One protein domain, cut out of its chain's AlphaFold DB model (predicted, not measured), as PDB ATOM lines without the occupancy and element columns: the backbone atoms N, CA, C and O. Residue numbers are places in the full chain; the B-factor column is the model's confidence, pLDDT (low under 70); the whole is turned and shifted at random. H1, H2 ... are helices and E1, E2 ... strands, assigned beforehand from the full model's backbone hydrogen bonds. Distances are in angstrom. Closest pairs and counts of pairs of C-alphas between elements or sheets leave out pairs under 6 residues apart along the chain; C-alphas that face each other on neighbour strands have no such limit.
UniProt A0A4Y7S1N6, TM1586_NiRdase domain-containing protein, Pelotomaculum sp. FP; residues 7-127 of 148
ATOM      1  N   ASN A   7     155.674 100.290 123.966       79.62
ATOM      2  CA  ASN A   7     155.819  98.868 123.657       79.62
ATOM      3  C   ASN A   7     156.686  98.675 122.413       79.62
ATOM      4  O   ASN A   7     157.646  97.902 122.436       79.62
ATOM      5  N   VAL A   8     156.380  99.411 121.339       86.00
ATOM      6  CA  VAL A   8     157.172  99.364 120.102       86.00
ATOM      7  C   VAL A   8     158.598  99.830 120.382       86.00
ATOM      8  O   VAL A   8     159.544  99.105 120.084       86.00
ATOM      9  N   ALA A   9     158.770 100.993 121.013       84.69
ATOM     10  CA  ALA A   9     160.091 101.515 121.347       84.69
ATOM     11  C   ALA A   9     160.878 100.549 122.243       84.69
ATOM     12  O   ALA A   9     162.052 100.307 121.979       84.69
ATOM     13  N   GLY A  10     160.232  99.961 123.256       84.12
ATOM     14  CA  GLY A  10     160.869  99.030 124.181       84.12
ATOM     15  C   GLY A  10     161.350  97.743 123.521       84.12
ATOM     16  O   GLY A  10     162.479  97.320 123.766       84.12
ATOM     17  N   SER A  11     160.543  97.173 122.620       85.75
ATOM     18  CA  SER A  11     160.930  95.986 121.844       85.75
ATOM     19  C   SER A  11     162.133  96.209 120.921       85.75
ATOM     20  O   SER A  11     162.845  95.257 120.611       85.75
ATOM     21  N   LEU A  12     162.388  97.453 120.500       89.50
ATOM     22  CA  LEU A  12     163.507  97.794 119.617       89.50
ATOM     23  C   LEU A  12     164.832  98.005 120.363       89.50
ATOM     24  O   LEU A  12     165.878  98.011 119.716       89.50
ATOM     25  N   VAL A  13     164.807  98.218 121.686       88.00
ATOM     26  CA  VAL A  13     165.993  98.646 122.456       88.00
ATOM     27  C   VAL A  13     166.335  97.767 123.670       88.00
ATOM     28  O   VAL A  13     167.143  98.189 124.486       88.00
ATOM     29  N   ASP A  14     165.773  96.557 123.776       87.31
ATOM     30  CA  ASP A  14     166.013  95.596 124.878       87.31
ATOM     31  C   ASP A  14     165.955  96.246 126.277       87.31
ATOM     32  O   ASP A  14     166.896  96.177 127.072       87.31
ATOM     33  N   LEU A  15     164.848  96.949 126.559       87.25
ATOM     34  CA  LEU A  15     164.660  97.638 127.839       87.25
ATOM     35  C   LEU A  15     164.671  96.656 129.011       87.25
ATOM     36  O   LEU A  15     163.900  95.694 129.056       87.25
ATOM     37  N   LYS A  16     165.469  96.972 130.028       88.81
ATOM     38  CA  LYS A  16     165.484  96.236 131.292       88.81
ATOM     39  C   LYS A  16     164.390  96.723 132.234       88.81
ATOM     40  O   LYS A  16     163.835  97.814 132.102       88.81
ATOM     41  N   ALA A  17     164.109  95.915 133.255       85.50
ATOM     42  CA  ALA A  17     163.186  96.289 134.319       85.50
ATOM     43  C   ALA A  17     163.609  97.621 134.971       85.50
ATOM     44  O   ALA A  17     164.718  97.748 135.485       85.50
ATOM     45  N   GLY A  18     162.706  98.604 134.952       85.44
ATOM     46  CA  GLY A  18     162.937  99.946 135.500       85.44
ATOM     47  C   GLY A  18     163.473 100.976 134.499       85.44
ATOM     48  O   GLY A  18     163.519 102.158 134.838       85.44
ATOM     49  N   GLU A  19     163.834 100.578 133.277       86.12
ATOM     50  CA  GLU A  19     164.204 101.511 132.210       86.12
ATOM     51  C   GLU A  19     162.964 102.036 131.476       86.12
ATOM     52  O   GLU A  19     161.945 101.356 131.354       86.12
ATOM     53  N   LYS A  20     163.042 103.278 130.985       83.44
ATOM     54  CA  LYS A  20     161.951 103.918 130.248       83.44
ATOM     55  C   LYS A  20     162.482 104.772 129.103       83.44
ATOM     56  O   LYS A  20     163.388 105.582 129.294       83.44
ATOM     57  N   VAL A  21     161.849 104.667 127.935       84.88
ATOM     58  CA  VAL A  21     162.078 105.592 126.817       84.88
ATOM     59  C   VAL A  21     161.347 106.901 127.100       84.88
ATOM     60  O   VAL A  21     160.121 106.958 127.129       84.88
ATOM     61  N   ILE A  22     162.115 107.965 127.326       81.12
ATOM     62  CA  ILE A  22     161.584 109.301 127.645       81.12
ATOM     63  C   ILE A  22     161.430 110.201 126.414       81.12
ATOM     64  O   ILE A  22     160.646 111.149 126.443       81.12
ATOM     65  N   ALA A  23     162.180 109.924 125.346       80.88
ATOM     66  CA  ALA A  23     162.136 110.644 124.080       80.88
ATOM     67  C   ALA A  23     162.772 109.816 122.960       80.88
ATOM     68  O   ALA A  23     163.640 108.981 123.208       80.88
ATOM     69  N   ILE A  24     162.359 110.099 121.727       84.19
ATOM     70  CA  ILE A  24     162.961 109.578 120.500       84.19
ATOM     71  C   ILE A  24     163.285 110.782 119.618       84.19
ATOM     72  O   ILE A  24     162.428 111.638 119.397       84.19
ATOM     73  N   THR A  25     164.516 110.857 119.118       84.50
ATOM     74  CA  THR A  25     164.936 111.897 118.175       84.50
ATOM     75  C   THR A  25     165.130 111.261 116.804       84.50
ATOM     76  O   THR A  25     166.146 110.599 116.593       84.50
ATOM     77  N   PRO A  26     164.176 111.415 115.869       84.69
ATOM     78  CA  PRO A  26     164.375 110.937 114.510       84.69
ATOM     79  C   PRO A  26     165.488 111.749 113.838       84.69
ATOM     80  O   PRO A  26     165.529 112.976 113.950       84.69
ATOM     81  N   ILE A  27     166.384 111.063 113.129       85.75
ATOM     82  CA  ILE A  27     167.459 111.670 112.338       85.75
ATOM     83  C   ILE A  27     167.337 111.134 110.915       85.75
ATOM     84  O   ILE A  27     167.210 109.930 110.708       85.75
ATOM     85  N   GLY A  28     167.367 112.028 109.934       86.81
ATOM     86  CA  GLY A  28     167.250 111.670 108.528       86.81
ATOM     87  C   GLY A  28     167.258 112.898 107.630       86.81
ATOM     88  O   GLY A  28     167.321 114.035 108.102       86.81
ATOM     89  N   TYR A  29     167.198 112.666 106.322       86.69
ATOM     90  CA  TYR A  29     167.099 113.745 105.347       86.69
ATOM     91  C   TYR A  29     165.663 114.282 105.290       86.69
ATOM     92  O   TYR A  29     164.726 113.483 105.228       86.69
ATOM     93  N   PRO A  30     165.464 115.612 105.294       79.44
ATOM     94  CA  PRO A  30     164.132 116.178 105.151       79.44
ATOM     95  C   PRO A  30     163.576 115.847 103.763       79.44
ATOM     96  O   PRO A  30     164.261 115.999 102.748       79.44
ATOM     97  N   VAL A  31     162.314 115.428 103.713       80.56
ATOM     98  CA  VAL A  31     161.580 115.337 102.449       80.56
ATOM     99  C   VAL A  31     161.378 116.748 101.891       80.56
ATOM    100  O   VAL A  31     161.100 117.688 102.636       80.56
ATOM    101  N   LYS A  32     161.565 116.922 100.576       70.88
ATOM    102  CA  LYS A  32     161.522 118.250  99.932       70.88
ATOM    103  C   LYS A  32     160.143 118.904 100.008       70.88
ATOM    104  O   LYS A  32     160.054 120.126 100.068       70.88
ATOM    105  N   GLU A  33     159.086 118.101 100.028       75.69
ATOM    106  CA  GLU A  33     157.711 118.573 100.097       75.69
ATOM    107  C   GLU A  33     156.961 117.799 101.173       75.69
ATOM    108  O   GLU A  33     156.787 116.589 101.077       75.69
ATOM    109  N   LEU A  34     156.527 118.521 102.204       73.69
ATOM    110  CA  LEU A  34     155.580 117.997 103.180       73.69
ATOM    111  C   LEU A  34     154.184 117.952 102.548       73.69
ATOM    112  O   LEU A  34     153.763 118.919 101.889       73.69
ATOM    113  N   SER A  35     153.457 116.868 102.797       77.38
ATOM    114  CA  SER A  35     152.047 116.737 102.444       77.38
ATOM    115  C   SER A  35     151.207 117.819 103.137       77.38
ATOM    116  O   SER A  35     151.637 118.475 104.095       77.38
ATOM    117  N   PHE A  36     149.985 118.048 102.650       71.94
ATOM    118  CA  PHE A  36     149.077 119.018 103.269       71.94
ATOM    119  C   PHE A  36     148.786 118.669 104.739       71.94
ATOM    120  O   PHE A  36     148.819 119.548 105.602       71.94
ATOM    121  N   GLU A  37     148.595 117.382 105.036       73.81
ATOM    122  CA  GLU A  37     148.382 116.869 106.391       73.81
ATOM    123  C   GLU A  37     149.603 117.104 107.286       73.81
ATOM    124  O   GLU A  37     149.465 117.593 108.407       73.81
ATOM    125  N   GLU A  38     150.813 116.851 106.781       72.12
ATOM    126  CA  GLU A  38     152.060 117.089 107.515       72.12
ATOM    127  C   GLU A  38     152.286 118.575 107.804       72.12
ATOM    128  O   GLU A  38     152.686 118.933 108.910       72.12
ATOM    129  N   LYS A  39     151.975 119.466 106.854       69.56
ATOM    130  CA  LYS A  39     152.024 120.925 107.067       69.56
ATOM    131  C   LYS A  39     151.016 121.380 108.125       69.56
ATOM    132  O   LYS A  39     151.320 122.270 108.927       69.56
ATOM    133  N   MET A  40     149.836 120.761 108.151       64.62
ATOM    134  CA  MET A  40     148.805 121.036 109.148       64.62
ATOM    135  C   MET A  40     149.222 120.525 110.538       64.62
ATOM    136  O   MET A  40     149.088 121.255 111.518       64.62
ATOM    137  N   MET A  41     149.824 119.332 110.622       64.38
ATOM    138  CA  MET A  41     150.374 118.757 111.861       64.38
ATOM    139  C   MET A  41     151.615 119.493 112.380       64.38
ATOM    140  O   MET A  41     151.755 119.690 113.587       64.38
ATOM    141  N   ALA A  42     152.494 119.955 111.487       64.31
ATOM    142  CA  ALA A  42     153.604 120.853 111.811       64.31
ATOM    143  C   ALA A  42     153.113 122.241 112.266       64.31
ATOM    144  O   ALA A  42     153.908 123.076 112.708       64.31
ATOM    145  N   GLY A  43     151.799 122.475 112.186       56.81
ATOM    146  CA  GLY A  43     151.121 123.606 112.781       56.81
ATOM    147  C   GLY A  43     151.505 124.910 112.112       56.81
ATOM    148  O   GLY A  43     151.971 125.799 112.814       56.81
ATOM    149  N   PHE A  44     151.348 125.033 110.784       50.19
ATOM    150  CA  PHE A  44     151.350 126.318 110.053       50.19
ATOM    151  C   PHE A  44     152.358 127.360 110.605       50.19
ATOM    152  O   PHE A  44     151.994 128.467 111.002       50.19
ATOM    153  N   GLY A  45     153.632 126.978 110.750       51.66
ATOM    154  CA  GLY A  45     154.709 127.860 111.232       51.66
ATOM    155  C   GLY A  45     154.609 128.347 112.691       51.66
ATOM    156  O   GLY A  45     155.502 129.052 113.162       51.66
ATOM    157  N   ARG A  46     153.574 127.977 113.457       54.72
ATOM    158  CA  ARG A  46     153.398 128.372 114.870       54.72
ATOM    159  C   ARG A  46     154.319 127.603 115.819       54.72
ATOM    160  O   ARG A  46     154.637 128.133 116.880       54.72
ATOM    161  N   ASN A  47     154.820 126.429 115.426       59.25
ATOM    162  CA  ASN A  47     155.773 125.647 116.228       59.25
ATOM    163  C   ASN A  47     157.159 126.310 116.371       59.25
ATOM    164  O   ASN A  47     157.918 125.962 117.278       59.25
ATOM    165  N   HIS A  48     157.478 127.294 115.523       67.69
ATOM    166  CA  HIS A  48     158.705 128.093 115.625       67.69
ATOM    167  C   HIS A  48     158.521 129.400 116.404       67.69
ATOM    168  O   HIS A  48     159.505 130.072 116.708       67.69
ATOM    169  N   LYS A  49     157.283 129.773 116.762       82.75
ATOM    170  CA  LYS A  49     157.049 130.969 117.577       82.75
ATOM    171  C   LYS A  49     157.564 130.719 118.989       82.75
ATOM    172  O   LYS A  49     157.087 129.819 119.680       82.75
ATOM    173  N   ARG A  50     158.527 131.529 119.416       90.38
ATOM    174  CA  ARG A  50     159.055 131.523 120.779       90.38
ATOM    175  C   ARG A  50     158.535 132.728 121.546       90.38
ATOM    176  O   ARG A  50     158.412 133.806 120.968       90.38
ATOM    177  N   LYS A  51     158.244 132.535 122.832       91.81
ATOM    178  CA  LYS A  51     157.935 133.613 123.769       91.81
ATOM    179  C   LYS A  51     159.096 134.612 123.759       91.81
ATOM    180  O   LYS A  51     160.249 134.182 123.637       91.81
ATOM    181  N   PRO A  52     158.834 135.924 123.839       92.62
ATOM    182  CA  PRO A  52     159.889 136.908 124.016       92.62
ATOM    183  C   PRO A  52     160.636 136.625 125.320       92.62
ATOM    184  O   PRO A  52     160.063 136.148 126.297       92.62
ATOM    185  N   LEU A  53     161.931 136.937 125.348       90.69
ATOM    186  CA  LEU A  53     162.773 136.588 126.492       90.69
ATOM    187  C   LEU A  53     162.289 137.219 127.814       90.69
ATOM    188  O   LEU A  53     162.456 136.613 128.865       90.69
ATOM    189  N   GLY A  54     161.629 138.381 127.757       89.56
ATOM    190  CA  GLY A  54     161.036 139.030 128.934       89.56
ATOM    191  C   GLY A  54     159.913 138.230 129.606       89.56
ATOM    192  O   GLY A  54     159.663 138.428 130.783       89.56
ATOM    193  N   GLU A  55     159.272 137.286 128.908       91.12
ATOM    194  CA  GLU A  55     158.288 136.370 129.514       91.12
ATOM    195  C   GLU A  55     158.936 135.137 130.166       91.12
ATOM    196  O   GLU A  55     158.284 134.388 130.897       91.12
ATOM    197  N   LEU A  56     160.206 134.870 129.851       92.31
ATOM    198  CA  LEU A  56     160.931 133.689 130.319       92.31
ATOM    199  C   LEU A  56     161.868 134.010 131.481       92.31
ATOM    200  O   LEU A  56     162.203 133.108 132.247       92.31
ATOM    201  N   VAL A  57     162.305 135.262 131.606       92.25
ATOM    202  CA  VAL A  57     163.254 135.694 132.633       92.25
ATOM    203  C   VAL A  57     162.511 136.367 133.784       92.25
ATOM    204  O   VAL A  57     161.639 137.201 133.570       92.25
ATOM    205  N   LEU A  58     162.847 135.973 135.007       88.69
ATOM    206  CA  LEU A  58     162.312 136.511 136.250       88.69
ATOM    207  C   LEU A  58     163.203 137.663 136.741       88.69
ATOM    208  O   LEU A  58     164.424 137.501 136.798       88.69
ATOM    209  N   GLY A  59     162.592 138.770 137.175       81.94
ATOM    210  CA  GLY A  59     163.292 139.939 137.728       81.94
ATOM    211  C   GLY A  59     163.533 141.065 136.715       81.94
ATOM    212  O   GLY A  59     162.999 141.038 135.606       81.94
ATOM    213  N   ASP A  60     164.314 142.064 137.129       66.62
ATOM    214  CA  ASP A  60     164.473 143.332 136.404       66.62
ATOM    215  C   ASP A  60     165.445 143.280 135.205       66.62
ATOM    216  O   ASP A  60     166.155 142.300 134.968       66.62
ATOM    217  N   SER A  61     165.388 144.358 134.413       63.75
ATOM    218  CA  SER A  61     165.588 144.437 132.958       63.75
ATOM    219  C   SER A  61     166.920 143.922 132.380       63.75
ATOM    220  O   SER A  61     167.986 143.921 132.999       63.75
ATOM    221  N   LYS A  62     166.846 143.567 131.086       66.44
ATOM    222  CA  LYS A  62     167.960 143.124 130.225       66.44
ATOM    223  C   LYS A  62     169.135 144.105 130.136       66.44
ATOM    224  O   LYS A  62     170.212 143.716 129.698       66.44
ATOM    225  N   GLU A  63     168.925 145.374 130.479       67.81
ATOM    226  CA  GLU A  63     169.832 146.489 130.160       67.81
ATOM    227  C   GLU A  63     171.182 146.406 130.889       67.81
ATOM    228  O   GLU A  63     172.131 147.085 130.504       67.81
ATOM    229  N   SER A  64     171.294 145.540 131.901       76.00
ATOM    230  CA  SER A  64     172.501 145.355 132.717       76.00
ATOM    231  C   SER A  64     173.207 144.009 132.520       76.00
ATOM    232  O   SER A  64     174.209 143.734 133.185       76.00
ATOM    233  N   TRP A  65     172.707 143.136 131.638       86.50
ATOM    234  CA  TRP A  65     173.258 141.790 131.521       86.50
ATOM    235  C   TRP A  65     174.610 141.777 130.801       86.50
ATOM    236  O   TRP A  65     174.749 142.368 129.728       86.50
ATOM    237  N   PRO A  66     175.601 141.035 131.327       86.19
ATOM    238  CA  PRO A  66     176.803 140.717 130.569       86.19
ATOM    239  C   PRO A  66     176.453 140.059 129.227       86.19
ATOM    240  O   PRO A  66     175.472 139.319 129.130       86.19
ATOM    241  N   GLY A  67     177.289 140.261 128.202       87.38
ATOM    242  CA  GLY A  67     177.048 139.710 126.858       87.38
ATOM    243  C   GLY A  67     176.786 138.197 126.850       87.38
ATOM    244  O   GLY A  67     175.835 137.749 126.216       87.38
ATOM    245  N   TRP A  68     177.540 137.444 127.659       86.56
ATOM    246  CA  TRP A  68     177.378 135.993 127.815       86.56
ATOM    247  C   TRP A  68     175.971 135.606 128.305       86.56
ATOM    248  O   TRP A  68     175.350 134.687 127.784       86.56
ATOM    249  N   VAL A  69     175.392 136.364 129.246       89.69
ATOM    250  CA  VAL A  69     174.036 136.094 129.754       89.69
ATOM    251  C   VAL A  69     173.012 136.261 128.638       89.69
ATOM    252  O   VAL A  69     172.129 135.420 128.476       89.69
ATOM    253  N   THR A  70     173.134 137.329 127.852       90.25
ATOM    254  CA  THR A  70     172.208 137.606 126.749       90.25
ATOM    255  C   THR A  70     172.276 136.512 125.680       90.25
ATOM    256  O   THR A  70     171.237 135.984 125.286       90.25
ATOM    257  N   GLU A  71     173.480 136.124 125.253       90.50
ATOM    258  CA  GLU A  71     173.696 135.066 124.255       90.50
ATOM    259  C   GLU A  71     173.192 133.702 124.753       90.50
ATOM    260  O   GLU A  71     172.440 133.017 124.054       90.50
ATOM    261  N   SER A  72     173.529 133.350 125.996       92.00
ATOM    262  CA  SER A  72     173.062 132.141 126.677       92.00
ATOM    263  C   SER A  72     171.535 132.052 126.728       92.00
ATOM    264  O   SER A  72     170.946 131.027 126.376       92.00
ATOM    265  N   LEU A  73     170.869 133.126 127.155       92.75
ATOM    266  CA  LEU A  73     169.417 133.154 127.313       92.75
ATOM    267  C   LEU A  73     168.674 133.157 125.971       92.75
ATOM    268  O   LEU A  73     167.625 132.519 125.851       92.75
ATOM    269  N   GLU A  74     169.211 133.818 124.944       93.69
ATOM    270  CA  GLU A  74     168.661 133.740 123.588       93.69
ATOM    271  C   GLU A  74     168.804 132.325 123.003       93.69
ATOM    272  O   GLU A  74     167.845 131.791 122.439       93.69
ATOM    273  N   ALA A  75     169.942 131.656 123.212       93.94
ATOM    274  CA  ALA A  75     170.115 130.262 122.805       93.94
ATOM    275  C   ALA A  75     169.130 129.325 123.524       93.94
ATOM    276  O   ALA A  75     168.512 128.463 122.886       93.94
ATOM    277  N   ALA A  76     168.929 129.530 124.829       94.25
ATOM    278  CA  ALA A  76     167.946 128.800 125.624       94.25
ATOM    279  C   ALA A  76     166.517 129.020 125.105       94.25
ATOM    280  O   ALA A  76     165.759 128.061 124.957       94.25
ATOM    281  N   ARG A  77     166.152 130.263 124.762       94.69
ATOM    282  CA  ARG A  77     164.843 130.616 124.186       94.69
ATOM    283  C   ARG A  77     164.585 129.913 122.852       94.69
ATOM    284  O   ARG A  77     163.449 129.541 122.568       94.69
ATOM    285  N   LEU A  78     165.616 129.722 122.031       93.44
ATOM    286  CA  LEU A  78     165.499 129.052 120.731       93.44
ATOM    287  C   LEU A  78     165.405 127.521 120.832       93.44
ATOM    288  O   LEU A  78     164.960 126.880 119.873       93.44
ATOM    289  N   SER A  79     165.754 126.935 121.981       93.38
ATOM    290  CA  SER A  79     165.701 125.485 122.194       93.38
ATOM    291  C   SER A  79     164.313 124.883 121.900       93.38
ATOM    292  O   SER A  79     163.284 125.565 122.022       93.38
ATOM    293  N   PRO A  80     164.247 123.626 121.420       91.31
ATOM    294  CA  PRO A  80     162.980 122.942 121.215       91.31
ATOM    295  C   PRO A  80     162.352 122.539 122.556       91.31
ATOM    296  O   PRO A  80     163.040 122.296 123.542       91.31
ATOM    297  N   SER A  81     161.023 122.439 122.579       89.12
ATOM    298  CA  SER A  81     160.271 121.892 123.712       89.12
ATOM    299  C   SER A  81     159.039 121.137 123.225       89.12
ATOM    300  O   SER A  81     158.479 121.471 122.174       89.12
ATOM    301  N   ALA A  82     158.602 120.132 123.984       86.50
ATOM    302  CA  ALA A  82     157.397 119.369 123.675       86.50
ATOM    303  C   ALA A  82     156.192 120.304 123.475       86.50
ATOM    304  O   ALA A  82     155.972 121.225 124.265       86.50
ATOM    305  N   VAL A  83     155.439 120.093 122.388       84.06
ATOM    306  CA  VAL A  83     154.310 120.945 121.946       84.06
ATOM    307  C   VAL A  83     154.606 122.451 121.934       84.06
ATOM    308  O   VAL A  83     153.695 123.265 122.056       84.06
ATOM    309  N   ASN A  84     155.881 122.840 121.804       87.56
ATOM    310  CA  ASN A  84     156.335 124.227 121.894       87.56
ATOM    311  C   ASN A  84     155.903 124.942 123.201       87.56
ATOM    312  O   ASN A  84     155.699 126.160 123.212       87.56
ATOM    313  N   ARG A  85     155.755 124.200 124.313       88.62
ATOM    314  CA  ARG A  85     155.251 124.740 125.593       88.62
ATOM    315  C   ARG A  85     156.199 125.722 126.281       88.62
ATOM    316  O   ARG A  85     155.733 126.568 127.042       88.62
ATOM    317  N   GLN A  86     157.501 125.630 125.993       93.00
ATOM    318  CA  GLN A  86     158.548 126.527 126.501       93.00
ATOM    319  C   GLN A  86     158.472 126.688 128.031       93.00
ATOM    320  O   GLN A  86     158.158 127.776 128.533       93.00
ATOM    321  N   PRO A  87     158.695 125.590 128.783       93.06
ATOM    322  CA  PRO A  87     158.386 125.550 130.205       93.06
ATOM    323  C   PRO A  87     159.463 126.196 131.079       93.06
ATOM    324  O   PRO A  87     159.264 126.376 132.276       93.06
ATOM    325  N   CYS A  88     160.618 126.527 130.508       93.69
ATOM    326  CA  CYS A  88     161.746 127.005 131.288       93.69
ATOM    327  C   CYS A  88     161.551 128.458 131.697       93.69
ATOM    328  O   CYS A  88     161.043 129.279 130.928       93.69
ATOM    329  N   ARG A  89     161.948 128.758 132.927       93.38
ATOM    330  CA  ARG A  89     162.108 130.116 133.432       93.38
ATOM    331  C   ARG A  89     163.544 130.311 133.869       93.38
ATOM    332  O   ARG A  89     164.189 129.359 134.301       93.38
ATOM    333  N   PHE A  90     164.032 131.532 133.752       92.62
ATOM    334  CA  PHE A  90     165.419 131.867 134.029       92.62
ATOM    335  C   PHE A  90     165.483 132.963 135.076       92.62
ATOM    336  O   PHE A  90     164.694 133.898 135.044       92.62
ATOM    337  N   LYS A  91     166.445 132.872 135.984       90.94
ATOM    338  CA  LYS A  91     166.820 133.969 136.869       90.94
ATOM    339  C   LYS A  91     168.300 134.232 136.675       90.94
ATOM    340  O   LYS A  91     169.102 133.301 136.744       90.94
ATOM    341  N   VAL A  92     168.639 135.485 136.406       89.31
ATOM    342  CA  VAL A  92     170.028 135.919 136.263       89.31
ATOM    343  C   VAL A  92     170.554 136.294 137.641       89.31
ATOM    344  O   VAL A  92     169.937 137.075 138.362       89.31
ATOM    345  N   GLU A  93     171.688 135.714 138.009       86.56
ATOM    346  CA  GLU A  93     172.392 135.962 139.263       86.56
ATOM    347  C   GLU A  93     173.856 136.314 138.952       86.56
ATOM    348  O   GLU A  93     174.344 136.020 137.853       86.56
ATOM    349  N   PRO A  94     174.593 136.959 139.873       84.62
ATOM    350  CA  PRO A  94     176.000 137.272 139.646       84.62
ATOM    351  C   PRO A  94     176.808 136.015 139.283       84.62
ATOM    352  O   PRO A  94     177.020 135.135 140.112       84.62
ATOM    353  N   GLY A  95     177.241 135.926 138.022       83.81
ATOM    354  CA  GLY A  95     178.027 134.801 137.502       83.81
ATOM    355  C   GLY A  95     177.247 133.505 137.234       83.81
ATOM    356  O   GLY A  95     177.883 132.490 136.959       83.81
ATOM    357  N   ALA A  96     175.909 133.505 137.302       86.50
ATOM    358  CA  ALA A  96     175.102 132.299 137.115       86.50
ATOM    359  C   ALA A  96     173.736 132.573 136.462       86.50
ATOM    360  O   ALA A  96     173.161 133.652 136.582       86.50
ATOM    361  N   ILE A  97     173.195 131.553 135.792       89.31
ATOM    362  CA  ILE A  97     171.806 131.520 135.322       89.31
ATOM    363  C   ILE A  97     171.129 130.335 136.002       89.31
ATOM    364  O   ILE A  97     171.503 129.185 135.770       89.31
ATOM    365  N   THR A  98     170.108 130.609 136.806       90.56
ATOM    366  CA  THR A  98     169.294 129.564 137.425       90.56
ATOM    367  C   THR A  98     168.105 129.238 136.524       90.56
ATOM    368  O   THR A  98     167.373 130.134 136.101       90.56
ATOM    369  N   VAL A  99     167.910 127.948 136.226       90.69
ATOM    370  CA  VAL A  99     166.829 127.442 135.365       90.69
ATOM    371  C   VAL A  99     165.754 126.766 136.213       90.69
ATOM    372  O   VAL A  99     166.040 125.861 136.995       90.69
ATOM    373  N   PHE A 100     164.503 127.169 136.015       88.38
ATOM    374  CA  PHE A 100     163.324 126.632 136.690       88.38
ATOM    375  C   PHE A 100     162.345 126.037 135.681       88.38
ATOM    376  O   PHE A 100     162.349 126.389 134.503       88.38
ATOM    377  N   VAL A 101     161.464 125.167 136.170       89.19
ATOM    378  CA  VAL A 101     160.333 124.628 135.410       89.19
ATOM    379  C   VAL A 101     159.059 125.379 135.794       89.19
ATOM    380  O   VAL A 101     158.803 125.593 136.978       89.19
ATOM    381  N   ASP A 102     158.232 125.739 134.811       82.56
ATOM    382  CA  ASP A 102     156.943 126.393 135.037       82.56
ATOM    383  C   ASP A 102     155.857 125.423 135.543       82.56
ATOM    384  O   ASP A 102     155.025 124.888 134.813       82.56
ATOM    385  N   GLY A 103     155.836 125.178 136.850       78.38
ATOM    386  CA  GLY A 103     154.802 124.354 137.480       78.38
ATOM    387  C   GLY A 103     154.920 122.859 137.155       78.38
ATOM    388  O   GLY A 103     156.015 122.331 136.966       78.38
ATOM    389  N   ARG A 104     153.786 122.144 137.156       71.94
ATOM    390  CA  ARG A 104     153.754 120.672 137.032       71.94
ATOM    391  C   ARG A 104     153.893 120.201 135.584       71.94
ATOM    392  O   ARG A 104     153.586 120.938 134.645       71.94
ATOM    393  N   ASP A 105     154.335 118.955 135.428       70.75
ATOM    394  CA  ASP A 105     154.453 118.288 134.134       70.75
ATOM    395  C   ASP A 105     153.097 118.198 133.419       70.75
ATOM    396  O   ASP A 105     152.051 117.991 134.032       70.75
ATOM    397  N   THR A 106     153.131 118.361 132.099       62.72
ATOM    398  CA  THR A 106     151.972 118.215 131.210       62.72
ATOM    399  C   THR A 106     152.288 117.159 130.142       62.72
ATOM    400  O   THR A 106     153.440 117.022 129.741       62.72
ATOM    401  N   TYR A 107     151.292 116.408 129.662       58.28
ATOM    402  CA  TYR A 107     151.411 115.496 128.502       58.28
ATOM    403  C   TYR A 107     152.331 114.256 128.624       58.28
ATOM    404  O   TYR A 107     152.932 113.872 127.629       58.28
ATOM    405  N   ASN A 108     152.462 113.602 129.788       67.69
ATOM    406  CA  ASN A 108     153.351 112.430 130.013       67.69
ATOM    407  C   ASN A 108     154.848 112.638 129.672       67.69
ATOM    408  O   ASN A 108     155.658 111.739 129.887       67.69
ATOM    409  N   ILE A 109     155.237 113.823 129.195       73.44
ATOM    410  CA  ILE A 109     156.609 114.210 128.871       73.44
ATOM    411  C   ILE A 109     157.053 115.217 129.920       73.44
ATOM    412  O   ILE A 109     156.461 116.296 130.047       73.44
ATOM    413  N   SER A 110     158.120 114.901 130.650       82.94
ATOM    414  CA  SER A 110     158.583 115.779 131.722       82.94
ATOM    415  C   SER A 110     159.065 117.123 131.177       82.94
ATOM    416  O   SER A 110     159.873 117.178 130.254       82.94
ATOM    417  N   LYS A 111     158.609 118.227 131.770       87.69
ATOM    418  CA  LYS A 111     159.102 119.578 131.462       87.69
ATOM    419  C   LYS A 111     160.575 119.743 131.828       87.69
ATOM    420  O   LYS A 111     161.266 120.580 131.254       87.69
ATOM    421  N   ARG A 112     161.077 118.913 132.749       87.88
ATOM    422  CA  ARG A 112     162.505 118.853 133.082       87.88
ATOM    423  C   ARG A 112     163.354 118.417 131.892       87.88
ATOM    424  O   ARG A 112     164.469 118.907 131.769       87.88
ATOM    425  N   LEU A 113     162.831 117.553 131.016       89.00
ATOM    426  CA  LEU A 113     163.531 117.167 129.790       89.00
ATOM    427  C   LEU A 113     163.730 118.382 128.878       89.00
ATOM    428  O   LEU A 113     164.848 118.638 128.446       89.00
ATOM    429  N   ASP A 114     162.675 119.173 128.660       91.44
ATOM    430  CA  ASP A 114     162.767 120.394 127.850       91.44
ATOM    431  C   ASP A 114     163.783 121.382 128.437       91.44
ATOM    432  O   ASP A 114     164.575 121.970 127.705       91.44
ATOM    433  N   CYS A 115     163.815 121.537 129.764       92.06
ATOM    434  CA  CYS A 115     164.801 122.416 130.390       92.06
ATOM    435  C   CYS A 115     166.218 121.860 130.380       92.06
ATOM    436  O   CYS A 115     167.148 122.648 130.263       92.06
ATOM    437  N   GLY A 116     166.400 120.539 130.382       91.38
ATOM    438  CA  GLY A 116     167.695 119.930 130.085       91.38
ATOM    439  C   GLY A 116     168.198 120.291 128.683       91.38
ATOM    440  O   GLY A 116     169.368 120.630 128.517       91.38
ATOM    441  N   ILE A 117     167.309 120.309 127.683       92.81
ATOM    442  CA  ILE A 117     167.654 120.741 126.319       92.81
ATOM    443  C   ILE A 117     168.009 122.238 126.295       92.81
ATOM    444  O   ILE A 117     169.021 122.622 125.706       92.81
ATOM    445  N   ALA A 118     167.237 123.087 126.980       93.62
ATOM    446  CA  ALA A 118     167.545 124.514 127.102       93.62
ATOM    447  C   ALA A 118     168.892 124.767 127.808       93.62
ATOM    448  O   ALA A 118     169.666 125.621 127.383       93.62
ATOM    449  N   MET A 119     169.206 123.992 128.850       92.06
ATOM    450  CA  MET A 119     170.491 124.033 129.554       92.06
ATOM    451  C   MET A 119     171.657 123.641 128.639       92.06
ATOM    452  O   MET A 119     172.695 124.301 128.658       92.06
ATOM    453  N   LEU A 120     171.486 122.625 127.785       91.38
ATOM    454  CA  LEU A 120     172.482 122.284 126.768       91.38
ATOM    455  C   LEU A 120     172.700 123.444 125.784       91.38
ATOM    456  O   LEU A 120     173.840 123.738 125.435       91.38
ATOM    457  N   HIS A 121     171.636 124.134 125.367       92.44
ATOM    458  CA  HIS A 121     171.748 125.306 124.493       92.44
ATOM    459  C   HIS A 121     172.528 126.459 125.142       92.44
ATOM    460  O   HIS A 121     173.360 127.061 124.468       92.44
ATOM    461  N   ILE A 122     172.319 126.722 126.438       90.94
ATOM    462  CA  ILE A 122     173.137 127.673 127.215       90.94
ATOM    463  C   ILE A 122     174.611 127.261 127.151       90.94
ATOM    464  O   ILE A 122     175.472 128.058 126.795       90.94
ATOM    465  N   HIS A 123     174.906 125.990 127.430       87.19
ATOM    466  CA  HIS A 123     176.280 125.492 127.433       87.19
ATOM    467  C   HIS A 123     176.967 125.603 126.064       87.19
ATOM    468  O   HIS A 123     178.138 125.966 125.986       87.19
ATOM    469  N   VAL A 124     176.245 125.308 124.980       87.38
ATOM    470  CA  VAL A 124     176.786 125.373 123.615       87.38
ATOM    471  C   VAL A 124     176.929 126.814 123.119       87.38
ATOM    472  O   VAL A 124     177.830 127.067 122.323       87.38
ATOM    473  N   ALA A 125     176.103 127.758 123.575       85.88
ATOM    474  CA  ALA A 125     176.287 129.181 123.269       85.88
ATOM    475  C   ALA A 125     177.621 129.706 123.825       85.88
ATOM    476  O   ALA A 125     178.342 130.433 123.150       85.88
ATOM    477  N   GLU A 126     178.015 129.224 125.004       75.19
ATOM    478  CA  GLU A 126     179.211 129.660 125.736       75.19
ATOM    479  C   GLU A 126     180.521 128.988 125.303       75.19
ATOM    480  O   GLU A 126     181.526 129.106 126.009       75.19
ATOM    481  N   LYS A 127     180.510 128.283 124.162       61.78
ATOM    482  CA  LYS A 127     181.380 127.163 123.737       61.78
ATOM    483  C   LYS A 127     182.883 127.205 124.079       61.78
ATOM    484  O   LYS A 127     183.514 126.160 123.976       61.78
TER     485      LYS A 127
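This is residues 7 to 127 of the 148 residues of the protein "TM1586_NiRdase domain-containing protein" of Pelotomaculum sp. FP (UniProt A0A4Y7S1N6). A small two-strand hairpin, E1 and E2, has helices H4 and H5 packed on each other over one side of it, with the short H3 beside E1. From this core the earlier part of the chain reaches away in a wide, loose loop with H1 and H2 far from the other helices; residues 25 to 33 and 35 to 41 stick out. The 121 residues printed include five named helices and two named strands, in the order H1 H2 H3 H4 E1 E2 H5; the sheet E1 - E2 is antiparallel. The class is mixed, helices and strands, with under half of the residues, 56 of 121, in named elements. The whole is loose, with a radius of gyration of the C-alphas of 17.3 A and spans of 50 by 41 by 30 A.

Look first at E1, residues 88 to 93, and E2, residues 96 to 101, an antiparallel hairpin at 154 degrees; you will find N 91 and O 98 at 2.9 A, and N 100 and O 89 at 2.8 A, within hydrogen-bond range. H5, residues 111 to 125, has its closest C-alphas to E2 at Val 101 and Lys 111, 6.5 A. H4, residues 67 to 78, touches H5, closest at the C-alphas of Ser 72 and Ile 122, 4.5 A; they run opposite ways at a steep tilt of 42 degrees. H3, residues 53 to 56, touches residues 73 to 77 of H4, closest at the C-alphas of Leu 53 and Arg 77, 6.7 A. Just after it, residues 57 to 58 pair parallel with residues 90 to 91 of E1. H1, residues 7 to 13, and H2, residues 36 to 41, are apart from each other, and both are apart from H3, H4, H5, E1 and E2. Every O i to N i+4 pair is within hydrogen-bond range in H1, H2, H4 and H5; H3 is too short for one.

Find C-alpha 88 at (161.746, 127.005, 131.288), where E1 begins its 16.0 A; E2 runs back over 16.7 A. From C-alpha 111 at (159.102, 119.578, 131.462), H5 runs 21.3 A to C-alpha 125 at (176.287, 129.181, 123.269). H4 measures 16.9 A, and H1 10.2 A from C-alpha 7 at (155.819, 98.868, 123.657). H2 and H3 are shorter, 8.7 A and 5.1 A.

The C-alphas farthest apart, those of Ser 11 and Glu 63, are 52.0 A from each other. The printed part has no cut. The links from H1 to H2, 22 residues, and from H2 to H3, 11 residues, are long. The mean pLDDT of the printed part is 82.9; look under 70 at residues 39 to 48, 60 to 63, 106 to 108 and 127.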